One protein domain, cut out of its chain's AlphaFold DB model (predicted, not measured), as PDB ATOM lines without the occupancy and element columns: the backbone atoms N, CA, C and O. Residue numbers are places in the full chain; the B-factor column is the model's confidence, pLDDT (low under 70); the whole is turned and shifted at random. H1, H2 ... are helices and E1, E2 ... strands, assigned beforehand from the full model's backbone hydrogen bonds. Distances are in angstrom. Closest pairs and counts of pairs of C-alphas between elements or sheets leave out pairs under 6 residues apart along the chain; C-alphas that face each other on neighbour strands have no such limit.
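AT A GLANCE: This is residues 4 to 88 and 135 to 168 of the 257 residues of the protein "Isochorismate synthase DhbC" of Bacteroidetes bacterium OLB8 (UniProt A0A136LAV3). Picture one six-stranded antiparallel sheet, curled like part of a barrel and folded so that E3 and E4 partly face E1, E5 and E6 across the hinge strand E2. H1 and H4 cover the face of E1 and E5 turned away from E3 and E4, H3 packs beside H1, and residues 51 to 56 stick out as a loop. The 119 printed residues run H1 E1 E2 H2 E3 E4 H3 H4 E5 E6, four helices and six strands of mixed class, with sheet order E3 E4 E2 E1 E5 E6. The whole is compact, with a radius of gyration of the C-alphas of 14.1 A and spans of 36 by 36 by 29 A.

HOW THE PARTS SIT: From Ala 4 onward you meet H1 at residues 4 to 13, E1 at 18 to 22, E2 at 30 to 34, H2 at 35 to 38, E3 at 45 to 48, E4 at 60 to 64, H3 at 72 to 80, H4 at 136 to 146, E5 at 151 to 157 and E6 at 161 to 167. H1 is on the twisted sheet at a height of 9.2 A, its closest C-alphas to E1 being those of Ala 8 and Leu 20, 6.9 A apart. H1 touches H3 at a shallow tilt of 6 degrees, the same way; the C-alphas of Ala 7 and Ile 75 are closest, 6.3 A apart. Check the hairpin E1 and E2 at N 19 and O 32, 2.7 A. H2 is on the sheet at a height of 8.2 A, and E2, H2, E3 make a split strand-helix-strand unit, two strands of one sheet joined through a helix, with E4 between them in the sheet, its crossover right-handed. Look at N 46 and O 62, 2.8 A, in the hairpin E3 and E4, and at N 63 and O 33, 2.8 A, between E4 and E2. H3 is not on the sheet. H4 is on the same face as H1, along E5 at 3 degrees on the local plane, with the C-alphas of Cys 144 and Val 152 closest at 6.3 A. H1 and H4 only just touch, with 3 pairs of C-alphas within 8 A, the closest those of Ala 8 and Ile 137 at 7.5 A. E1 and E5 have N 20 and O 154 within hydrogen-bond range at 2.8 A, and the hairpin E5 and E6 has N 153 and O 165 at 2.9 A. In H1, H3 and H4 every O i to N i+4 pair is within range; H2 is too short for one.

IN THESE COORDINATES: Find C-alpha 4 at (253.224, 296.248, 170.928), where H1 starts its 14.3 A. E1 spans 13.4 A, E2 13.9 A and E4 12.6 A, while H2 and E3 are short. H3 covers 13.0 A from C-alpha 72 at (250.910, 304.325, 178.254), H4 15.0 A and E5 19.0 A. E6 runs 18.6 A to C-alpha 167 at (253.558, 281.509, 157.115).

THE WHOLE: The C-alphas of Glu 54 and Ser 72 are the two farthest apart, 43.0 A. Residues 89 to 134 are cut out, with 20.0 A from C-alpha 88 to C-alpha 135. The link E3 to E4, 11 residues, is long. Mean pLDDT of the printed part is 91.7; look for values under 70 at residues 40 to 42 and 84.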
ATOM      1  N   ALA A   4     253.342 297.709 170.977       95.44
ATOM      2  CA  ALA A   4     253.224 296.248 170.928       95.44
ATOM      3  C   ALA A   4     254.530 295.557 171.328       95.44
ATOM      4  O   ALA A   4     254.506 294.571 172.063       95.44
ATOM      5  N   ILE A   5     255.664 296.105 170.898       96.69
ATOM      6  CA  ILE A   5     256.992 295.580 171.221       96.69
ATOM      7  C   ILE A   5     257.324 295.836 172.691       96.69
ATOM      8  O   ILE A   5     257.723 294.912 173.398       96.69
ATOM      9  N   SER A   6     257.069 297.051 173.184       95.69
ATOM     10  CA  SER A   6     257.235 297.380 174.606       95.69
ATOM     11  C   SER A   6     256.408 296.453 175.504       95.69
ATOM     12  O   SER A   6     256.925 295.910 176.480       95.69
ATOM     13  N   ALA A   7     255.139 296.220 175.148       96.25
ATOM     14  CA  ALA A   7     254.274 295.287 175.862       96.25
ATOM     15  C   ALA A   7     254.833 293.857 175.828       96.25
ATOM     16  O   ALA A   7     254.909 293.214 176.873       96.25
ATOM     17  N   ALA A   8     255.279 293.375 174.663       97.06
ATOM     18  CA  ALA A   8     255.852 292.038 174.517       97.06
ATOM     19  C   ALA A   8     257.078 291.822 175.420       97.06
ATOM     20  O   ALA A   8     257.169 290.782 176.068       97.06
ATOM     21  N   HIS A   9     257.983 292.802 175.541       96.81
ATOM     22  CA  HIS A   9     259.123 292.702 176.462       96.81
ATOM     23  C   HIS A   9     258.686 292.589 177.926       96.81
ATOM     24  O   HIS A   9     259.205 291.743 178.660       96.81
ATOM     25  N   ILE A  10     257.712 293.401 178.352       96.12
ATOM     26  CA  ILE A  10     257.183 293.359 179.724       96.12
ATOM     27  C   ILE A  10     256.540 291.996 179.997       96.12
ATOM     28  O   ILE A  10     256.872 291.350 180.991       96.12
ATOM     29  N   LEU A  11     255.670 291.533 179.097       95.69
ATOM     30  CA  LEU A  11     254.960 290.257 179.221       95.69
ATOM     31  C   LEU A  11     255.936 289.074 179.242       95.69
ATOM     32  O   LEU A  11     255.827 288.219 180.120       95.69
ATOM     33  N   ALA A  12     256.938 289.070 178.357       94.25
ATOM     34  CA  ALA A  12     257.980 288.048 178.321       94.25
ATOM     35  C   ALA A  12     258.785 287.996 179.628       94.25
ATOM     36  O   ALA A  12     258.953 286.915 180.191       94.25
ATOM     37  N   SER A  13     259.214 289.149 180.162       93.44
ATOM     38  CA  SER A  13     259.954 289.221 181.436       93.44
ATOM     39  C   SER A  13     259.147 288.728 182.643       93.44
ATOM     40  O   SER A  13     259.709 288.352 183.669       93.44
ATOM     41  N   LYS A  14     257.818 288.731 182.517       93.00
ATOM     42  CA  LYS A  14     256.868 288.322 183.550       93.00
ATOM     43  C   LYS A  14     256.247 286.956 183.285       93.00
ATOM     44  O   LYS A  14     255.364 286.566 184.040       93.00
ATOM     45  N   HIS A  15     256.668 286.248 182.235       92.38
ATOM     46  CA  HIS A  15     256.073 284.976 181.817       92.38
ATOM     47  C   HIS A  15     254.542 285.052 181.647       92.38
ATOM     48  O   HIS A  15     253.826 284.099 181.928       92.38
ATOM     49  N   ILE A  16     254.018 286.192 181.198       93.94
ATOM     50  CA  ILE A  16     252.589 286.344 180.913       93.94
ATOM     51  C   ILE A  16     252.348 285.915 179.461       93.94
ATOM     52  O   ILE A  16     253.074 286.392 178.588       93.94
ATOM     53  N   PRO A  17     251.355 285.052 179.176       95.12
ATOM     54  CA  PRO A  17     251.087 284.604 177.819       95.12
ATOM     55  C   PRO A  17     250.741 285.738 176.853       95.12
ATOM     56  O   PRO A  17     249.905 286.599 177.146       95.12
ATOM     57  N   PHE A  18     251.351 285.703 175.671       96.62
ATOM     58  CA  PHE A  18     251.050 286.635 174.592       96.62
ATOM     59  C   PHE A  18     251.345 286.038 173.218       96.62
ATOM     60  O   PHE A  18     252.141 285.114 173.069       96.62
ATOM     61  N   CYS A  19     250.734 286.626 172.198       98.00
ATOM     62  CA  CYS A  19     251.074 286.443 170.803       98.00
ATOM     63  C   CYS A  19     251.348 287.810 170.178       98.00
ATOM     64  O   CYS A  19     250.445 288.636 170.053       98.00
ATOM     65  N   LEU A  20     252.593 288.054 169.786       98.19
ATOM     66  CA  LEU A  20     252.978 289.185 168.953       98.19
ATOM     67  C   LEU A  20     252.875 288.743 167.491       98.19
ATOM     68  O   LEU A  20     253.381 287.687 167.135       98.19
ATOM     69  N   TYR A  21     252.200 289.499 166.633       98.25
ATOM     70  CA  TYR A  21     251.964 289.083 165.253       98.25
ATOM     71  C   TYR A  21     251.845 290.255 164.286       98.25
ATOM     72  O   TYR A  21     251.549 291.391 164.664       98.25
ATOM     73  N   ARG A  22     252.044 289.961 163.005       97.56
ATOM     74  CA  ARG A  22     251.924 290.903 161.895       97.56
ATOM     75  C   ARG A  22     251.234 290.220 160.722       97.56
ATOM     76  O   ARG A  22     251.575 289.098 160.352       97.56
ATOM     77  N   LEU A  23     250.244 290.899 160.152       96.38
ATOM     78  CA  LEU A  23     249.532 290.394 158.979       96.38
ATOM     79  C   LEU A  23     250.367 290.580 157.698       96.38
ATOM     80  O   LEU A  23     251.127 291.547 157.628       96.38
ATOM     81  N   PRO A  24     250.184 289.713 156.681       94.81
ATOM     82  CA  PRO A  24     250.798 289.867 155.362       94.81
ATOM     83  C   PRO A  24     250.659 291.283 154.791       94.81
ATOM     84  O   PRO A  24     249.556 291.835 154.787       94.81
ATOM     85  N   GLY A  25     251.763 291.858 154.306       94.19
ATOM     86  CA  GLY A  25     251.788 293.164 153.639       94.19
ATOM     87  C   GLY A  25     251.498 294.361 154.551       94.19
ATOM     88  O   GLY A  25     251.271 295.460 154.056       94.19
ATOM     89  N   ASN A  26     251.457 294.165 155.872       93.50
ATOM     90  CA  ASN A  26     251.220 295.229 156.841       93.50
ATOM     91  C   ASN A  26     252.500 295.516 157.639       93.50
ATOM     92  O   ASN A  26     253.238 294.595 157.977       93.50
ATOM     93  N   GLU A  27     252.754 296.777 157.978       91.56
ATOM     94  CA  GLU A  27     253.890 297.178 158.816       91.56
ATOM     95  C   GLU A  27     253.574 297.126 160.318       91.56
ATOM     96  O   GLU A  27     254.486 297.030 161.146       91.56
ATOM     97  N   ASP A  28     252.287 297.163 160.667       94.00
ATOM     98  CA  ASP A  28     251.785 297.260 162.030       94.00
ATOM     99  C   ASP A  28     252.000 295.957 162.803       94.00
ATOM    100  O   ASP A  28     251.412 294.914 162.483       94.00
ATOM    101  N   LYS A  29     252.764 296.040 163.895       95.94
ATOM    102  CA  LYS A  29     252.891 294.956 164.865       95.94
ATOM    103  C   LYS A  29     251.687 294.997 165.797       95.94
ATOM    104  O   LYS A  29     251.230 296.055 166.232       95.94
ATOM    105  N   ARG A  30     251.116 293.825 166.049       96.50
ATOM    106  CA  ARG A  30     249.909 293.636 166.855       96.50
ATOM    107  C   ARG A  30     250.215 292.662 167.967       96.50
ATOM    108  O   ARG A  30     251.054 291.784 167.801       96.50
ATOM    109  N   ILE A  31     249.508 292.796 169.077       97.12
ATOM    110  CA  ILE A  31     249.658 291.889 170.204       97.12
ATOM    111  C   ILE A  31     248.293 291.382 170.650       97.12
ATOM    112  O   ILE A  31     247.320 292.136 170.721       97.12
ATOM    113  N   ALA A  32     248.225 290.090 170.928       96.94
ATOM    114  CA  ALA A  32     247.159 289.478 171.689       96.94
ATOM    115  C   ALA A  32     247.740 288.962 173.000       96.94
ATOM    116  O   ALA A  32     248.850 288.442 173.014       96.94
ATOM    117  N   ILE A  33     247.025 289.134 174.102       95.12
ATOM    118  CA  ILE A  33     247.516 288.790 175.442       95.12
ATOM    119  C   ILE A  33     246.487 287.940 176.172       95.12
ATOM    120  O   ILE A  33     245.333 287.859 175.744       95.12
ATOM    121  N   ASP A  34     246.903 287.291 177.254       91.44
ATOM    122  CA  ASP A  34     245.995 286.535 178.115       91.44
ATOM    123  C   ASP A  34     244.740 287.351 178.489       91.44
ATOM    124  O   ASP A  34     244.820 288.536 178.831       91.44
ATOM    125  N   SER A  35     243.563 286.730 178.379       88.00
ATOM    126  CA  SER A  35     242.286 287.423 178.560       88.00
ATOM    127  C   SER A  35     242.075 287.958 179.976       88.00
ATOM    128  O   SER A  35     241.396 288.975 180.119       88.00
ATOM    129  N   GLU A  36     242.667 287.337 181.001       87.06
ATOM    130  CA  GLU A  36     242.605 287.862 182.370       87.06
ATOM    131  C   GLU A  36     243.382 289.175 182.510       87.06
ATOM    132  O   GLU A  36     243.019 290.027 183.318       87.06
ATOM    133  N   VAL A  37     244.435 289.351 181.708       90.12
ATOM    134  CA  VAL A  37     245.289 290.547 181.721       90.12
ATOM    135  C   VAL A  37     244.726 291.645 180.819       90.12
ATOM    136  O   VAL A  37     244.812 292.822 181.156       90.12
ATOM    137  N   ALA A  38     244.128 291.286 179.682       87.81
ATOM    138  CA  ALA A  38     243.537 292.257 178.759       87.81
ATOM    139  C   ALA A  38     242.291 292.965 179.310       87.81
ATOM    140  O   ALA A  38     241.983 294.083 178.901       87.81
ATOM    141  N   GLY A  39     241.551 292.308 180.205       80.44
ATOM    142  CA  GLY A  39     240.277 292.812 180.704       80.44
ATOM    143  C   GLY A  39     239.107 292.656 179.712       80.44
ATOM    144  O   GLY A  39     239.265 292.171 178.588       80.44
ATOM    145  N   PRO A  40     237.886 293.049 180.126       68.81
ATOM    146  CA  PRO A  40     236.633 292.637 179.480       68.81
ATOM    147  C   PRO A  40     236.265 293.417 178.207       68.81
ATOM    148  O   PRO A  40     235.364 293.013 177.478       68.81
ATOM    149  N   HIS A  41     236.942 294.525 177.901       66.69
ATOM    150  CA  HIS A  41     236.523 295.467 176.850       66.69
ATOM    151  C   HIS A  41     236.928 295.066 175.420       66.69
ATOM    152  O   HIS A  41     236.908 295.890 174.505       66.69
ATOM    153  N   HIS A  42     237.308 293.809 175.203       66.12
ATOM    154  CA  HIS A  42     237.908 293.362 173.954       66.12
ATOM    155  C   HIS A  42     237.127 292.218 173.307       66.12
ATOM    156  O   HIS A  42     237.013 291.118 173.843       66.12
ATOM    157  N   ILE A  43     236.639 292.475 172.093       74.19
ATOM    158  CA  ILE A  43     235.786 291.539 171.345       74.19
ATOM    159  C   ILE A  43     236.616 290.637 170.416       74.19
ATOM    160  O   ILE A  43     236.214 289.524 170.086       74.19
ATOM    161  N   ARG A  44     237.801 291.091 169.985       90.06
ATOM    162  CA  ARG A  44     238.645 290.343 169.042       90.06
ATOM    163  C   ARG A  44     239.535 289.345 169.773       90.06
ATOM    164  O   ARG A  44     240.218 289.700 170.732       90.06
ATOM    165  N   ARG A  45     239.570 288.115 169.267       92.94
ATOM    166  CA  ARG A  45     240.391 287.025 169.798       92.94
ATOM    167  C   ARG A  45     241.475 286.620 168.805       92.94
ATOM    168  O   ARG A  45     241.285 286.727 167.595       92.94
ATOM    169  N   PHE A  46     242.594 286.151 169.336       94.75
ATOM    170  CA  PHE A  46     243.604 285.405 168.601       94.75
ATOM    171  C   PHE A  46     243.557 283.972 169.116       94.75
ATOM    172  O   PHE A  46     243.723 283.757 170.315       94.75
ATOM    173  N   VAL A  47     243.292 283.014 168.233       93.62
ATOM    174  CA  VAL A  47     243.087 281.616 168.615       93.62
ATOM    175  C   VAL A  47     244.135 280.750 167.936       93.62
ATOM    176  O   VAL A  47     244.335 280.855 166.728       93.62
ATOM    177  N   VAL A  48     244.791 279.899 168.716       93.25
ATOM    178  CA  VAL A  48     245.665 278.830 168.228       93.25
ATOM    179  C   VAL A  48     244.962 277.522 168.514       93.25
ATOM    180  O   VAL A  48     244.610 277.252 169.659       93.25
ATOM    181  N   ARG A  49     244.732 276.722 167.480       90.69
ATOM    182  CA  ARG A  49     243.913 275.519 167.581       90.69
ATOM    183  C   ARG A  49     244.655 274.327 166.980       90.69
ATOM    184  O   ARG A  49     245.406 274.528 166.023       90.69
ATOM    185  N   PRO A  50     244.489 273.114 167.529       89.50
ATOM    186  CA  PRO A  50     245.046 271.929 166.902       89.50
ATOM    187  C   PRO A  50     244.509 271.751 165.489       89.50
ATOM    188  O   PRO A  50     243.372 272.116 165.191       89.50
ATOM    189  N   PHE A  51     245.338 271.163 164.636       85.56
ATOM    190  CA  PHE A  51     244.970 270.893 163.252       85.56
ATOM    191  C   PHE A  51     243.981 269.723 163.119       85.56
ATOM    192  O   PHE A  51     243.112 269.761 162.257       85.56
ATOM    193  N   SER A  52     244.108 268.699 163.972       86.06
ATOM    194  CA  SER A  52     243.254 267.503 163.958       86.06
ATOM    195  C   SER A  52     242.221 267.546 165.081       86.06
ATOM    196  O   SER A  52     242.550 267.929 166.205       86.06
ATOM    197  N   GLU A  53     241.000 267.088 164.794       83.44
ATOM    198  CA  GLU A  53     239.951 266.877 165.803       83.44
ATOM    199  C   GLU A  53     240.293 265.742 166.782       83.44
ATOM    200  O   GLU A  53     239.772 265.708 167.891       83.44
ATOM    201  N   GLU A  54     241.215 264.850 166.415       89.38
ATOM    202  CA  GLU A  54     241.701 263.759 167.273       89.38
ATOM    203  C   GLU A  54     242.721 264.238 168.321       89.38
ATOM    204  O   GLU A  54     243.124 263.490 169.213       89.38
ATOM    205  N   SER A  55     243.184 265.486 168.215       87.62
ATOM    206  CA  SER A  55     244.150 266.051 169.150       87.62
ATOM    207  C   SER A  55     243.511 266.323 170.513       87.62
ATOM    208  O   SER A  55     242.568 267.098 170.617       87.62
ATOM    209  N   ALA A  56     244.131 265.819 171.582       87.50
ATOM    210  CA  ALA A  56     243.743 266.128 172.963       87.50
ATOM    211  C   ALA A  56     244.165 267.538 173.437       87.50
ATOM    212  O   ALA A  56     243.920 267.917 174.581       87.50
ATOM    213  N   ALA A  57     244.878 268.309 172.609       86.44
ATOM    214  CA  ALA A  57     245.321 269.645 172.983       86.44
ATOM    215  C   ALA A  57     244.173 270.668 172.943       86.44
ATOM    216  O   ALA A  57     243.529 270.855 171.919       86.44
ATOM    217  N   GLU A  58     243.989 271.405 174.034       87.69
ATOM    218  CA  GLU A  58     243.020 272.506 174.087       87.69
ATOM    219  C   GLU A  58     243.447 273.720 173.238       87.69
ATOM    220  O   GLU A  58     244.648 274.047 173.211       87.69
ATOM    221  N   PRO A  59     242.495 274.435 172.600       90.56
ATOM    222  CA  PRO A  59     242.766 275.703 171.933       90.56
ATOM    223  C   PRO A  59     243.320 276.754 172.903       90.56
ATOM    224  O   PRO A  59     242.886 276.876 174.048       90.56
ATOM    225  N   LEU A  60     244.254 277.571 172.423       91.38
ATOM    226  CA  LEU A  60     244.761 278.732 173.150       91.38
ATOM    227  C   LEU A  60     244.035 279.972 172.655       91.38
ATOM    228  O   LEU A  60     244.050 280.263 171.459       91.38
ATOM    229  N   VAL A  61     243.416 280.710 173.572       92.38
ATOM    230  CA  VAL A  61     242.624 281.896 173.249       92.38
ATOM    231  C   VAL A  61     243.234 283.107 173.937       92.38
ATOM    232  O   VAL A  61     243.282 283.188 175.159       92.38
ATOM    233  N   TYR A  62     243.643 284.079 173.130       94.19
ATOM    234  CA  TYR A  62     244.166 285.362 173.578       94.19
ATOM    235  C   TYR A  62     243.238 286.489 173.141       94.19
ATOM    236  O   TYR A  62     242.481 286.379 172.172       94.19
ATOM    237  N   THR A  63     243.318 287.606 173.841       95.06
ATOM    238  CA  THR A  63     242.577 288.822 173.544       95.06
ATOM    239  C   THR A  63     243.434 289.762 172.707       95.06
ATOM    240  O   THR A  63     244.485 290.206 173.160       95.06
ATOM    241  N   ALA A  64     242.993 290.087 171.490       94.94
ATOM    242  CA  ALA A  64     243.713 290.999 170.606       94.94
ATOM    243  C   ALA A  64     243.551 292.458 171.066       94.94
ATOM    244  O   ALA A  64     242.434 292.982 171.163       94.94
ATOM    245  N   MET A  65     244.675 293.130 171.309       93.69
ATOM    246  CA  MET A  65     244.702 294.512 171.780       93.69
ATOM    247  C   MET A  65     244.514 295.484 170.612       93.69
ATOM    248  O   MET A  65     245.149 295.360 169.562       93.69
ATOM    249  N   SER A  66     243.631 296.470 170.786       89.88
ATOM    250  CA  SER A  66     243.529 297.597 169.858       89.88
ATOM    251  C   SER A  66     244.674 298.581 170.114       89.88
ATOM    252  O   SER A  66     245.198 298.661 171.224       89.88
ATOM    253  N   ARG A  67     245.032 299.385 169.105       85.50
ATOM    254  CA  ARG A  67     246.032 300.455 169.270       85.50
ATOM    255  C   ARG A  67     245.651 301.460 170.354       85.50
ATOM    256  O   ARG A  67     246.518 301.929 171.072       85.50
ATOM    257  N   GLN A  68     244.360 301.762 170.471       86.56
ATOM    258  CA  GLN A  68     243.831 302.707 171.457       86.56
ATOM    259  C   GLN A  68     243.959 302.168 172.890       86.56
ATOM    260  O   GLN A  68     244.255 302.928 173.809       86.56
ATOM    261  N   ASN A  69     243.787 300.854 173.070       88.38
ATOM    262  CA  ASN A  69     243.851 300.213 174.385       88.38
ATOM    263  C   ASN A  69     245.292 299.887 174.805       88.38
ATOM    264  O   ASN A  69     245.548 299.668 175.982       88.38
ATOM    265  N   LEU A  70     246.240 299.869 173.865       90.44
ATOM    266  CA  LEU A  70     247.663 299.665 174.135       90.44
ATOM    267  C   LEU A  70     248.400 301.001 174.346       90.44
ATOM    268  O   LEU A  70     249.391 301.307 173.678       90.44
ATOM    269  N   ASN A  71     247.862 301.815 175.252       91.44
ATOM    270  CA  ASN A  71     248.375 303.137 175.607       91.44
ATOM    271  C   ASN A  71     249.347 303.079 176.803       91.44
ATOM    272  O   ASN A  71     249.572 302.018 177.385       91.44
ATOM    273  N   SER A  72     249.930 304.223 177.166       92.44
ATOM    274  CA  SER A  72     250.910 304.325 178.254       92.44
ATOM    275  C   SER A  72     250.378 303.827 179.599       92.44
ATOM    276  O   SER A  72     251.097 303.115 180.294       92.44
ATOM    277  N   ASP A  73     249.118 304.115 179.937       92.75
ATOM    278  CA  ASP A  73     248.513 303.672 181.199       92.75
ATOM    279  C   ASP A  73     248.416 302.146 181.254       92.75
ATOM    280  O   ASP A  73     248.735 301.527 182.270       92.75
ATOM    281  N   PHE A  74     248.052 301.515 180.134       92.81
ATOM    282  CA  PHE A  74     248.037 300.060 180.035       92.81
ATOM    283  C   PHE A  74     249.448 299.464 180.139       92.81
ATOM    284  O   PHE A  74     249.643 298.436 180.784       92.81
ATOM    285  N   ILE A  75     250.454 300.115 179.547       94.38
ATOM    286  CA  ILE A  75     251.855 299.697 179.684       94.38
ATOM    287  C   ILE A  75     252.314 299.772 181.148       94.38
ATOM    288  O   ILE A  75     252.965 298.838 181.620       94.38
ATOM    289  N   GLU A  76     251.963 300.829 181.886       94.81
ATOM    290  CA  GLU A  76     252.253 300.915 183.322       94.81
ATOM    291  C   GLU A  76     251.501 299.839 184.114       94.81
ATOM    292  O   GLU A  76     252.096 299.164 184.957       94.81
ATOM    293  N   TYR A  77     250.232 299.584 183.786       94.00
ATOM    294  CA  TYR A  77     249.464 298.486 184.371       94.00
ATOM    295  C   TYR A  77     250.161 297.130 184.177       94.00
ATOM    296  O   TYR A  77     250.347 296.402 185.157       94.00
ATOM    297  N   LEU A  78     250.647 296.813 182.970       94.25
ATOM    298  CA  LEU A  78     251.378 295.567 182.703       94.25
ATOM    299  C   LEU A  78     252.606 295.393 183.608       94.25
ATOM    300  O   LEU A  78     252.940 294.266 183.987       94.25
ATOM    301  N   LYS A  79     253.280 296.485 183.997       94.44
ATOM    302  CA  LYS A  79     254.420 296.426 184.928       94.44
ATOM    303  C   LYS A  79     254.004 295.990 186.333       94.44
ATOM    304  O   LYS A  79     254.808 295.361 187.025       94.44
ATOM    305  N   THR A  80     252.762 296.253 186.735       94.19
ATOM    306  CA  THR A  80     252.206 295.829 188.033       94.19
ATOM    307  C   THR A  80     251.753 294.367 188.045       94.19
ATOM    308  O   THR A  80     251.721 293.741 189.108       94.19
ATOM    309  N   CYS A  81     251.460 293.790 186.874       92.25
ATOM    310  CA  CYS A  81     251.049 292.396 186.754       92.25
ATOM    311  C   CYS A  81     252.140 291.445 187.271       92.25
ATOM    312  O   CYS A  81     253.345 291.670 187.101       92.25
ATOM    313  N   ARG A  82     251.707 290.345 187.888       88.00
ATOM    314  CA  ARG A  82     252.580 289.269 188.373       88.00
ATOM    315  C   ARG A  82     252.380 288.022 187.528       88.00
ATOM    316  O   ARG A  82     251.273 287.793 187.043       88.00
ATOM    317  N   ASN A  83     253.434 287.218 187.397       75.44
ATOM    318  CA  ASN A  83     253.298 285.888 186.822       75.44
ATOM    319  C   ASN A  83     252.300 285.082 187.663       75.44
ATOM    320  O   ASN A  83     252.426 285.033 188.888       75.44
ATOM    321  N   ARG A  84     251.325 284.458 187.011       69.75
ATOM    322  CA  ARG A  84     250.348 283.572 187.658       69.75
ATOM    323  C   ARG A  84     250.517 282.115 187.253       69.75
ATOM    324  O   ARG A  84     249.837 281.256 187.799       69.75
ATOM    325  N   ILE A  85     251.396 281.840 186.292       75.88
ATOM    326  CA  ILE A  85     251.417 280.570 185.586       75.88
ATOM    327  C   ILE A  85     252.754 279.867 185.840       75.88
ATOM    328  O   ILE A  85     253.814 280.435 185.548       75.88
ATOM    329  N   PRO A  86     252.732 278.636 186.382       76.38
ATOM    330  CA  PRO A  86     253.939 277.839 186.512       76.38
ATOM    331  C   PRO A  86     254.459 277.455 185.125       76.38
ATOM    332  O   PRO A  86     253.689 277.176 184.203       76.38
ATOM    333  N   ILE A  87     255.781 277.439 184.983       77.56
ATOM    334  CA  ILE A  87     256.434 276.974 183.761       77.56
ATOM    335  C   ILE A  87     256.231 275.461 183.673       77.56
ATOM    336  O   ILE A  87     256.560 274.735 184.611       77.56
ATOM    337  N   SER A  88     255.681 274.994 182.553       77.06
ATOM    338  CA  SER A  88     255.542 273.565 182.287       77.06
ATOM    339  C   SER A  88     256.811 273.020 181.638       77.06
ATOM    340  O   SER A  88     257.370 273.642 180.731       77.06
ATOM    341  N   ASN A 135     267.207 286.307 171.373       95.62
ATOM    342  CA  ASN A 135     266.002 287.008 171.791       95.62
ATOM    343  C   ASN A 135     264.871 286.728 170.782       95.62
ATOM    344  O   ASN A 135     264.986 287.123 169.617       95.62
ATOM    345  N   PRO A 136     263.769 286.077 171.201       96.31
ATOM    346  CA  PRO A 136     262.677 285.734 170.296       96.31
ATOM    347  C   PRO A 136     261.945 286.959 169.730       96.31
ATOM    348  O   PRO A 136     261.464 286.894 168.601       96.31
ATOM    349  N   ILE A 137     261.886 288.079 170.462       97.94
ATOM    350  CA  ILE A 137     261.249 289.324 169.996       97.94
ATOM    351  C   ILE A 137     262.094 289.966 168.888       97.94
ATOM    352  O   ILE A 137     261.557 290.347 167.851       97.94
ATOM    353  N   GLU A 138     263.419 289.994 169.042       97.25
ATOM    354  CA  GLU A 138     264.323 290.464 167.980       97.25
ATOM    355  C   GLU A 138     264.272 289.550 166.753       97.25
ATOM    356  O   GLU A 138     264.266 290.015 165.613       97.25
ATOM    357  N   CYS A 139     264.186 288.234 166.968       97.38
ATOM    358  CA  CYS A 139     264.012 287.279 165.879       97.38
ATOM    359  C   CYS A 139     262.688 287.516 165.132       97.38
ATOM    360  O   CYS A 139     262.680 287.553 163.904       97.38
ATOM    361  N   PHE A 140     261.591 287.772 165.851       98.38
ATOM    362  CA  PHE A 140     260.308 288.164 165.262       98.38
ATOM    363  C   PHE A 140     260.412 289.432 164.402       98.38
ATOM    364  O   PHE A 140     259.867 289.463 163.298       98.38
ATOM    365  N   LEU A 141     261.120 290.463 164.874       97.94
ATOM    366  CA  LEU A 141     261.311 291.705 164.120       97.94
ATOM    367  C   LEU A 141     262.075 291.454 162.814       97.94
ATOM    368  O   LEU A 141     261.612 291.867 161.752       97.94
ATOM    369  N   ARG A 142     263.160 290.671 162.868       96.81
ATOM    370  CA  ARG A 142     263.910 290.258 161.669       96.81
ATOM    371  C   ARG A 142     263.052 289.449 160.699       96.81
ATOM    372  O   ARG A 142     263.109 289.679 159.497       96.81
ATOM    373  N   LEU A 143     262.219 288.528 161.192       96.88
ATOM    374  CA  LEU A 143     261.285 287.786 160.337       96.88
ATOM    375  C   LEU A 143     260.264 288.712 159.665       96.88
ATOM    376  O   LEU A 143     259.898 288.479 158.514       96.88
ATOM    377  N   CYS A 144     259.816 289.771 160.345       96.75
ATOM    378  CA  CYS A 144     258.940 290.758 159.724       96.75
ATOM    379  C   CYS A 144     259.628 291.461 158.542       96.75
ATOM    380  O   CYS A 144     259.003 291.646 157.497       96.75
ATOM    381  N   GLU A 145     260.900 291.822 158.687       95.38
ATOM    382  CA  GLU A 145     261.681 292.473 157.629       95.38
ATOM    383  C   GLU A 145     261.961 291.529 156.453       95.38
ATOM    384  O   GLU A 145     261.732 291.898 155.306       95.38
ATOM    385  N   ILE A 146     262.390 290.295 156.735       95.31
ATOM    386  CA  ILE A 146     262.770 289.311 155.707       95.31
ATOM    387  C   ILE A 146     261.544 288.796 154.935       95.31
ATOM    388  O   ILE A 146     261.637 288.515 153.741       95.31
ATOM    389  N   PHE A 147     260.383 288.678 155.588       94.88
ATOM    390  CA  PHE A 147     259.182 288.069 155.006       94.88
ATOM    391  C   PHE A 147     257.976 289.020 155.001       94.88
ATOM    392  O   PHE A 147     256.967 288.714 155.637       94.88
ATOM    393  N   PRO A 148     258.007 290.170 154.300       94.31
ATOM    394  CA  PRO A 148     256.964 291.205 154.382       94.31
ATOM    395  C   PRO A 148     255.553 290.710 154.028       94.31
ATOM    396  O   PRO A 148     254.563 291.190 154.579       94.31
ATOM    397  N   ASN A 149     255.458 289.701 153.162       93.06
ATOM    398  CA  ASN A 149     254.194 289.133 152.689       93.06
ATOM    399  C   ASN A 149     253.723 287.906 153.490       93.06
ATOM    400  O   ASN A 149     252.694 287.326 153.157       93.06
ATOM    401  N   ALA A 150     254.443 287.507 154.542       95.38
ATOM    402  CA  ALA A 150     254.053 286.394 155.400       95.38
ATOM    403  C   ALA A 150     253.262 286.865 156.627       95.38
ATOM    404  O   ALA A 150     253.458 287.968 157.150       95.38
ATOM    405  N   PHE A 151     252.406 285.981 157.136       97.31
ATOM    406  CA  PHE A 151     251.861 286.083 158.479       97.31
ATOM    407  C   PHE A 151     252.945 285.680 159.481       97.31
ATOM    408  O   PHE A 151     253.262 284.498 159.633       97.31
ATOM    409  N   VAL A 152     253.523 286.677 160.150       98.38
ATOM    410  CA  VAL A 152     254.598 286.476 161.128       98.38
ATOM    411  C   VAL A 152     254.004 286.504 162.527       98.38
ATOM    412  O   VAL A 152     253.227 287.405 162.842       98.38
ATOM    413  N   HIS A 153     254.354 285.536 163.367       98.31
ATOM    414  CA  HIS A 153     253.852 285.435 164.734       98.31
ATOM    415  C   HIS A 153     254.925 284.920 165.693       98.31
ATOM    416  O   HIS A 153     255.733 284.072 165.330       98.31
ATOM    417  N   LEU A 154     254.886 285.423 166.921       98.50
ATOM    418  CA  LEU A 154     255.623 284.978 168.091       98.50
ATOM    419  C   LEU A 154     254.609 284.746 169.209       98.50
ATOM    420  O   LEU A 154     254.160 285.688 169.862       98.50
ATOM    421  N   LEU A 155     254.257 283.490 169.425       97.50
ATOM    422  CA  LEU A 155     253.471 283.047 170.562       97.50
ATOM    423  C   LEU A 155     254.423 282.660 171.690       97.50
ATOM    424  O   LEU A 155     255.342 281.878 171.477       97.50
ATOM    425  N   SER A 156     254.187 283.155 172.897       95.31
ATOM    426  CA  SER A 156     254.916 282.745 174.091       95.31
ATOM    427  C   SER A 156     253.926 282.460 175.206       95.31
ATOM    428  O   SER A 156     253.256 283.371 175.684       95.31
ATOM    429  N   ASP A 157     253.853 281.204 175.636       92.56
ATOM    430  CA  ASP A 157     252.996 280.758 176.732       92.56
ATOM    431  C   ASP A 157     253.790 279.788 177.625       92.56
ATOM    432  O   ASP A 157     254.231 278.748 177.137       92.56
ATOM    433  N   PRO A 158     253.980 280.062 178.930       89.75
ATOM    434  CA  PRO A 158     254.772 279.194 179.810       89.75
ATOM    435  C   PRO A 158     254.274 277.747 179.906       89.75
ATOM    436  O   PRO A 158     255.029 276.864 180.306       89.75
ATOM    437  N   ARG A 159     253.009 277.493 179.547       88.50
ATOM    438  CA  ARG A 159     252.398 276.155 179.563       88.50
ATOM    439  C   ARG A 159     252.604 275.395 178.261       88.50
ATOM    440  O   ARG A 159     252.364 274.194 178.245       88.50
ATOM    441  N   LYS A 160     252.933 276.089 177.166       88.94
ATOM    442  CA  LYS A 160     252.911 275.556 175.786       88.94
ATOM    443  C   LYS A 160     254.172 275.881 174.983       88.94
ATOM    444  O   LYS A 160     254.323 275.397 173.865       88.94
ATOM    445  N   GLY A 161     255.084 276.659 175.559       91.19
ATOM    446  CA  GLY A 161     256.366 277.021 174.981       91.19
ATOM    447  C   GLY A 161     256.288 278.292 174.146       91.19
ATOM    448  O   GLY A 161     255.310 279.044 174.182       91.19
ATOM    449  N   THR A 162     257.353 278.529 173.387       93.19
ATOM    450  CA  THR A 162     257.457 279.664 172.472       93.19
ATOM    451  C   THR A 162     257.445 279.158 171.036       93.19
ATOM    452  O   THR A 162     258.273 278.328 170.669       93.19
ATOM    453  N   TRP A 163     256.522 279.673 170.229       95.50
ATOM    454  CA  TRP A 163     256.344 279.332 168.821       95.50
ATOM    455  C   TRP A 163     256.568 280.577 167.975       95.50
ATOM    456  O   TRP A 163     255.951 281.615 168.213       95.50
ATOM    457  N   LEU A 164     257.453 280.474 166.991       97.31
ATOM    458  CA  LEU A 164     257.808 281.562 166.091       97.31
ATOM    459  C   LEU A 164     257.701 281.063 164.654       97.31
ATOM    460  O   LEU A 164     258.251 280.013 164.328       97.31
ATOM    461  N   GLY A 165     257.017 281.810 163.793       96.75
ATOM    462  CA  GLY A 165     256.855 281.411 162.401       96.75
ATOM    463  C   GLY A 165     256.476 282.556 161.474       96.75
ATOM    464  O   GLY A 165     255.969 283.587 161.911       96.75
ATOM    465  N   ALA A 166     256.716 282.346 160.180       96.44
ATOM    466  CA  ALA A 166     256.374 283.247 159.084       96.44
ATOM    467  C   ALA A 166     255.659 282.442 157.983       96.44
ATOM    468  O   ALA A 166     256.302 281.911 157.083       96.44
ATOM    469  N   SER A 167     254.334 282.300 158.082       95.06
ATOM    470  CA  SER A 167     253.558 281.509 157.115       95.06
ATOM    471  C   SER A 167     253.183 282.349 155.888       95.06
ATOM    472  O   SER A 167     252.555 283.399 156.059       95.06
ATOM    473  N   PRO A 168     253.505 281.914 154.655       92.50
ATOM    474  CA  PRO A 168     253.020 282.557 153.434       92.50
ATOM    475  C   PRO A 168     251.601 282.106 153.046       92.50
ATOM    476  O   PRO A 168     250.996 282.684 152.142       92.50
TER     477      PRO A 168